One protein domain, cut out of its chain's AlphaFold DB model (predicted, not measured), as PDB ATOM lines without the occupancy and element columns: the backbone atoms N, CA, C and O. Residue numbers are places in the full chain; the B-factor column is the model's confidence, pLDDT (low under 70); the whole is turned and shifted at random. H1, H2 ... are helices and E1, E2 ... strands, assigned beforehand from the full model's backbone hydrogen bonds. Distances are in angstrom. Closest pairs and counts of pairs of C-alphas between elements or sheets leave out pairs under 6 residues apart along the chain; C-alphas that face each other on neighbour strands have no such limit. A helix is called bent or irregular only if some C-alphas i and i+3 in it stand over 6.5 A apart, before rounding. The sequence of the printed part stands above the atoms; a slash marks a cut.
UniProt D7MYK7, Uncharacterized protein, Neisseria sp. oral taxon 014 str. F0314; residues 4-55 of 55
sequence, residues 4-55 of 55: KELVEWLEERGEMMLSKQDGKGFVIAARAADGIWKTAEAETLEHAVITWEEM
ATOM      1  N   LYS A   4     161.408 307.666 129.736       72.75
ATOM      2  CA  LYS A   4     160.066 307.440 129.194       72.75
ATOM      3  C   LYS A   4     160.055 307.529 127.665       72.75
ATOM      4  O   LYS A   4     159.501 306.651 127.015       72.75
ATOM      5  N   GLU A   5     160.683 308.560 127.108       78.12
ATOM      6  CA  GLU A   5     160.804 308.742 125.658       78.12
ATOM      7  C   GLU A   5     161.599 307.598 125.006       78.12
ATOM      8  O   GLU A   5     161.245 307.159 123.918       78.12
ATOM      9  N   LEU A   6     162.636 307.078 125.675       71.94
ATOM     10  CA  LEU A   6     163.424 305.937 125.192       71.94
ATOM     11  C   LEU A   6     162.583 304.659 125.115       71.94
ATOM     12  O   LEU A   6     162.660 303.926 124.130       71.94
ATOM     13  N   VAL A   7     161.785 304.391 126.149       73.06
ATOM     14  CA  VAL A   7     160.897 303.225 126.197       73.06
ATOM     15  C   VAL A   7     159.837 303.313 125.103       73.06
ATOM     16  O   VAL A   7     159.693 302.367 124.336       73.06
ATOM     17  N   GLU A   8     159.152 304.453 124.981       77.56
ATOM     18  CA  GLU A   8     158.145 304.681 123.933       77.56
ATOM     19  C   GLU A   8     158.762 304.507 122.533       77.56
ATOM     20  O   GLU A   8     158.203 303.812 121.687       77.56
ATOM     21  N   TRP A   9     159.967 305.041 122.313       76.88
ATOM     22  CA  TRP A   9     160.690 304.915 121.047       76.88
ATOM     23  C   TRP A   9     161.092 303.467 120.708       76.88
ATOM     24  O   TRP A   9     160.974 303.044 119.555       76.88
ATOM     25  N   LEU A  10     161.532 302.675 121.694       74.62
ATOM     26  CA  LEU A  10     161.857 301.255 121.498       74.62
ATOM     27  C   LEU A  10     160.596 300.389 121.291       74.62
ATOM     28  O   LEU A  10     160.620 299.436 120.504       74.62
ATOM     29  N   GLU A  11     159.493 300.713 121.974       74.06
ATOM     30  CA  GLU A  11     158.198 300.034 121.829       74.06
ATOM     31  C   GLU A  11     157.562 300.285 120.457       74.06
ATOM     32  O   GLU A  11     157.113 299.331 119.819       74.06
ATOM     33  N   GLU A  12     157.579 301.528 119.959       79.62
ATOM     34  CA  GLU A  12     157.049 301.886 118.631       79.62
ATOM     35  C   GLU A  12     157.719 301.102 117.495       79.62
ATOM     36  O   GLU A  12     157.085 300.779 116.487       79.62
ATOM     37  N   ARG A  13     158.995 300.746 117.667       74.81
ATOM     38  CA  ARG A  13     159.771 299.973 116.689       74.81
ATOM     39  C   ARG A  13     159.548 298.460 116.812       74.81
ATOM     40  O   ARG A  13     159.976 297.706 115.940       74.81
ATOM     41  N   GLY A  14     158.873 297.995 117.869       71.00
ATOM     42  CA  GLY A  14     158.798 296.570 118.208       71.00
ATOM     43  C   GLY A  14     160.173 295.981 118.542       71.00
ATOM     44  O   GLY A  14     160.407 294.784 118.370       71.00
ATOM     45  N   GLU A  15     161.098 296.835 118.977       74.06
ATOM     46  CA  GLU A  15     162.513 296.529 119.159       74.06
ATOM     47  C   GLU A  15     162.888 296.396 120.633       74.06
ATOM     48  O   GLU A  15     164.069 296.409 120.949       74.06
ATOM     49  N   MET A  16     161.911 296.224 121.529       72.12
ATOM     50  CA  MET A  16     162.138 295.999 122.955       72.12
ATOM     51  C   MET A  16     161.532 294.677 123.421       72.12
ATOM     52  O   MET A  16     160.360 294.393 123.180       72.12
ATOM     53  N   MET A  17     162.311 293.892 124.160       72.62
ATOM     54  CA  MET A  17     161.809 292.758 124.925       72.62
ATOM     55  C   MET A  17     162.300 292.859 126.367       72.62
ATOM     56  O   MET A  17     163.502 292.876 126.640       72.62
ATOM     57  N   LEU A  18     161.356 292.906 127.304       68.06
ATOM     58  CA  LEU A  18     161.652 292.850 128.732       68.06
ATOM     59  C   LEU A  18     161.995 291.402 129.102       68.06
ATOM     60  O   LEU A  18     161.114 290.542 129.132       68.06
ATOM     61  N   SER A  19     163.267 291.120 129.387       65.00
ATOM     62  CA  SER A  19     163.694 289.824 129.908       65.00
ATOM     63  C   SER A  19     163.770 289.899 131.433       65.00
ATOM     64  O   SER A  19     164.543 290.655 132.025       65.00
ATOM     65  N   LYS A  20     162.912 289.134 132.110       60.53
ATOM     66  CA  LYS A  20     162.905 289.076 133.573       60.53
ATOM     67  C   LYS A  20     164.080 288.213 134.031       60.53
ATOM     68  O   LYS A  20     164.103 287.032 133.699       60.53
ATOM     69  N   GLN A  21     165.008 288.783 134.800       59.62
ATOM     70  CA  GLN A  21     166.044 288.009 135.481       59.62
ATOM     71  C   GLN A  21     165.873 288.061 137.005       59.62
ATOM     72  O   GLN A  21     165.227 288.927 137.596       59.62
ATOM     73  N   ASP A  22     166.402 287.022 137.621       52.53
ATOM     74  CA  ASP A  22     166.004 286.482 138.901       52.53
ATOM     75  C   ASP A  22     166.560 287.329 140.052       52.53
ATOM     76  O   ASP A  22     167.749 287.304 140.364       52.53
ATOM     77  N   GLY A  23     165.679 288.092 140.702       55.38
ATOM     78  CA  GLY A  23     165.873 288.631 142.054       55.38
ATOM     79  C   GLY A  23     166.966 289.689 142.259       55.38
ATOM     80  O   GLY A  23     167.109 290.153 143.388       55.38
ATOM     81  N   LYS A  24     167.721 290.082 141.223       60.00
ATOM     82  CA  LYS A  24     168.795 291.092 141.323       60.00
ATOM     83  C   LYS A  24     168.684 292.265 140.343       60.00
ATOM     84  O   LYS A  24     169.291 293.291 140.611       60.00
ATOM     85  N   GLY A  25     167.904 292.148 139.267       62.47
ATOM     86  CA  GLY A  25     167.727 293.220 138.282       62.47
ATOM     87  C   GLY A  25     166.926 292.771 137.058       62.47
ATOM     88  O   GLY A  25     166.677 291.580 136.874       62.47
ATOM     89  N   PHE A  26     166.509 293.730 136.231       66.69
ATOM     90  CA  PHE A  26     165.846 293.476 134.949       66.69
ATOM     91  C   PHE A  26     166.841 293.681 133.805       66.69
ATOM     92  O   PHE A  26     167.586 294.661 133.803       66.69
ATOM     93  N   VAL A  27     166.820 292.777 132.824       73.00
ATOM     94  CA  VAL A  27     167.608 292.905 131.595       73.00
ATOM     95  C   VAL A  27     166.659 293.246 130.457       73.00
ATOM     96  O   VAL A  27     165.636 292.593 130.253       73.00
ATOM     97  N   ILE A  28     166.996 294.275 129.698       78.12
ATOM     98  CA  ILE A  28     166.218 294.712 128.546       78.12
ATOM     99  C   ILE A  28     166.998 294.305 127.305       78.12
ATOM    100  O   ILE A  28     168.173 294.644 127.157       78.12
ATOM    101  N   ALA A  29     166.355 293.532 126.432       76.50
ATOM    102  CA  ALA A  29     166.863 293.290 125.095       76.50
ATOM    103  C   ALA A  29     166.300 294.374 124.177       76.50
ATOM    104  O   ALA A  29     165.082 294.546 124.113       76.50
ATOM    105  N   ALA A  30     167.179 295.081 123.475       79.81
ATOM    106  CA  ALA A  30     166.794 296.030 122.450       79.81
ATOM    107  C   ALA A  30     167.510 295.734 121.131       79.81
ATOM    108  O   ALA A  30     168.641 295.234 121.108       79.81
ATOM    109  N   ARG A  31     166.823 295.977 120.016       73.25
ATOM    110  CA  ARG A  31     167.407 295.788 118.691       73.25
ATOM    111  C   ARG A  31     168.306 296.977 118.374       73.25
ATOM    112  O   ARG A  31     167.865 298.119 118.392       73.25
ATOM    113  N   ALA A  32     169.574 296.700 118.113       73.06
ATOM    114  CA  ALA A  32     170.530 297.711 117.697       73.06
ATOM    115  C   ALA A  32     170.337 298.085 116.218       73.06
ATOM    116  O   ALA A  32     169.666 297.374 115.463       73.06
ATOM    117  N   ALA A  33     170.953 299.194 115.795       71.25
ATOM    118  CA  ALA A  33     170.873 299.706 114.424       71.25
ATOM    119  C   ALA A  33     171.394 298.707 113.367       71.25
ATOM    120  O   ALA A  33     170.929 298.697 112.228       71.25
ATOM    121  N   ASP A  34     172.299 297.811 113.767       74.75
ATOM    122  CA  ASP A  34     172.809 296.686 112.971       74.75
ATOM    123  C   ASP A  34     171.787 295.542 112.772       74.75
ATOM    124  O   ASP A  34     172.055 294.563 112.070       74.75
ATOM    125  N   GLY A  35     170.599 295.654 113.371       75.81
ATOM    126  CA  GLY A  35     169.520 294.677 113.293       75.81
ATOM    127  C   GLY A  35     169.671 293.492 114.250       75.81
ATOM    128  O   GLY A  35     168.817 292.597 114.207       75.81
ATOM    129  N   ILE A  36     170.700 293.482 115.106       81.94
ATOM    130  CA  ILE A  36     170.993 292.436 116.092       81.94
ATOM    131  C   ILE A  36     170.376 292.809 117.444       81.94
ATOM    132  O   ILE A  36     170.369 293.964 117.860       81.94
ATOM    133  N   TRP A  37     169.868 291.811 118.164       78.88
ATOM    134  CA  TRP A  37     169.405 291.992 119.538       78.88
ATOM    135  C   TRP A  37     170.592 292.077 120.496       78.88
ATOM    136  O   TRP A  37     171.392 291.145 120.582       78.88
ATOM    137  N   LYS A  38     170.683 293.182 121.234       83.31
ATOM    138  CA  LYS A  38     171.672 293.400 122.292       83.31
ATOM    139  C   LYS A  38     170.948 293.574 123.626       83.31
ATOM    140  O   LYS A  38     169.768 293.912 123.662       83.31
ATOM    141  N   THR A  39     171.625 293.281 124.731       82.56
ATOM    142  CA  THR A  39     171.028 293.308 126.076       82.56
ATOM    143  C   THR A  39     171.750 294.293 126.977       82.56
ATOM    144  O   THR A  39     172.981 294.327 126.967       82.56
ATOM    145  N   ALA A  40     171.001 295.026 127.794       82.75
ATOM    146  CA  ALA A  40     171.531 295.917 128.820       82.75
ATOM    147  C   ALA A  40     170.738 295.776 130.124       82.75
ATOM    148  O   ALA A  40     169.563 295.399 130.116       82.75
ATOM    149  N   GLU A  41     171.375 296.077 131.252       82.62
ATOM    150  CA  GLU A  41     170.650 296.245 132.513       82.62
ATOM    151  C   GLU A  41     169.749 297.476 132.414       82.62
ATOM    152  O   GLU A  41     170.147 298.479 131.819       82.62
ATOM    153  N   ALA A  42     168.559 297.418 133.015       75.19
ATOM    154  CA  ALA A  42     167.592 298.514 132.944       75.19
ATOM    155  C   ALA A  42     168.191 299.871 133.366       75.19
ATOM    156  O   ALA A  42     167.960 300.868 132.692       75.19
ATOM    157  N   GLU A  43     169.035 299.886 134.404       78.69
ATOM    158  CA  GLU A  43     169.706 301.093 134.919       78.69
ATOM    159  C   GLU A  43     170.714 301.715 133.935       78.69
ATOM    160  O   GLU A  43     171.125 302.860 134.104       78.69
ATOM    161  N   THR A  44     171.134 300.973 132.907       82.31
ATOM    162  CA  THR A  44     172.157 301.402 131.934       82.31
ATOM    163  C   THR A  44     171.646 301.429 130.495       82.31
ATOM    164  O   THR A  44     172.425 301.686 129.574       82.31
ATOM    165  N   LEU A  45     170.344 301.186 130.282       80.00
ATOM    166  CA  LEU A  45     169.761 301.013 128.952       80.00
ATOM    167  C   LEU A  45     170.004 302.221 128.042       80.00
ATOM    168  O   LEU A  45     170.380 302.037 126.890       80.00
ATOM    169  N   GLU A  46     169.824 303.443 128.548       80.38
ATOM    170  CA  GLU A  46     170.010 304.666 127.755       80.38
ATOM    171  C   GLU A  46     171.425 304.748 127.170       80.38
ATOM    172  O   GLU A  46     171.600 304.936 125.967       80.38
ATOM    173  N   HIS A  47     172.440 304.524 128.004       82.62
ATOM    174  CA  HIS A  47     173.835 304.568 127.573       82.62
ATOM    175  C   HIS A  47     174.154 303.429 126.595       82.62
ATOM    176  O   HIS A  47     174.872 303.627 125.612       82.62
ATOM    177  N   ALA A  48     173.596 302.241 126.833       80.62
ATOM    178  CA  ALA A  48     173.766 301.104 125.943       80.62
ATOM    179  C   ALA A  48     173.175 301.376 124.551       80.62
ATOM    180  O   ALA A  48     173.848 301.123 123.556       80.62
ATOM    181  N   VAL A  49     171.970 301.954 124.475       76.94
ATOM    182  CA  VAL A  49     171.311 302.301 123.206       76.94
ATOM    183  C   VAL A  49     172.109 303.343 122.430       76.94
ATOM    184  O   VAL A  49     172.393 303.109 121.260       76.94
ATOM    185  N   ILE A  50     172.551 304.428 123.078       81.25
ATOM    186  CA  ILE A  50     173.400 305.448 122.434       81.25
ATOM    187  C   ILE A  50     174.653 304.796 121.839       81.25
ATOM    188  O   ILE A  50     174.961 304.980 120.666       81.25
ATOM    189  N   THR A  51     175.327 303.951 122.624       81.69
ATOM    190  CA  THR A  51     176.539 303.251 122.176       81.69
ATOM    191  C   THR A  51     176.267 302.333 120.981       81.69
ATOM    192  O   THR A  51     177.113 302.185 120.107       81.69
ATOM    193  N   TRP A  52     175.103 301.683 120.928       81.19
ATOM    194  CA  TRP A  52     174.749 300.786 119.829       81.19
ATOM    195  C   TRP A  52     174.328 301.503 118.550       81.19
ATOM    196  O   TRP A  52     174.404 300.878 117.495       81.19
ATOM    197  N   GLU A  53     173.853 302.746 118.633       70.38
ATOM    198  CA  GLU A  53     173.525 303.565 117.461       70.38
ATOM    199  C   GLU A  53     174.747 304.274 116.867       70.38
ATOM    200  O   GLU A  53     174.774 304.547 115.669       70.38
ATOM    201  N   GLU A  54     175.764 304.565 117.681       69.56
ATOM    202  CA  GLU A  54     177.013 305.190 117.223       69.56
ATOM    203  C   GLU A  54     178.000 304.204 116.558       69.56
ATOM    204  O   GLU A  54     179.007 304.639 115.992       69.56
ATOM    205  N   MET A  55     177.727 302.893 116.619       59.62
ATOM    206  CA  MET A  55     178.541 301.809 116.040       59.62
ATOM    207  C   MET A  55     177.954 301.257 114.741       59.62
ATOM    208  O   MET A  55     178.763 301.002 113.818       59.62
TER     209      MET A  55
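AT A GLANCE: This is residues 4 to 55 of the 55 residues of an uncharacterized protein of Neisseria sp. oral taxon 014 str. F0314 (UniProt D7MYK7). A small three-stranded sheet has helix H2 folded back over one face, mostly over E3 and E2, while the first helix, H1, packs with residues 7 to 11 on E1 and E2. The printed part has 52 residues, in the order H1, E1, E2, E3, H2; the sheet E1 - E2 - E3 is antiparallel, and the class is mixed, helices and strands. It is compact, with a radius of gyration of the C-alphas of 10.6 A and spans of 31 by 21 by 19 A.

IN THESE COORDINATES: Find C-alpha 4 at (160.066, 307.440, 129.194), where H1 begins; it runs to residue 12, 12.3 A. E1 is residues 16 to 20, E2 residues 26 to 31, 16.5 A, and E3 residues 37 to 41. H2 follows, residues 42 to 53, 17.3 A, ending at C-alpha 53, (173.525, 303.565, 117.461); it is irregular, C-alphas 43 and 46 being 8.0 A apart.

HOW THE PARTS SIT: E1, E2 and E3 form a meander, each strand the antiparallel neighbour of the one before. In the hairpin E1 and E2, look for N 17 and O 29, 2.8 A; in the hairpin E2 and E3, N 28 and O 40, 2.8 A. H2 is on the sheet over E3, at a height of 6.3 A, only just slantwise at 33 degrees to E3 on the local plane; its closest C-alphas to E3 are Ala 48 and Ala 40, 6.3 A. H1 is on the sheet too, its Leu 10 C-alpha 5.5 A from that of Met 16, the closest to E1; with H1 and H2 on one face, the whole makes two layers. H1 and H2 are close but not clearly touching, the closest C-alphas being Leu 6 and Glu 46, 7.2 A. In H1 every O i to N i+4 pair is within hydrogen-bond range; in H2, 6 of 8.

THE WHOLE: The C-alphas of Gly 23 and Glu 54 are the two farthest apart, 31.9 A. The printed part has no cut, and its links are tight. Model confidence is under 70 at residues 18 to 26 and 54 to 55.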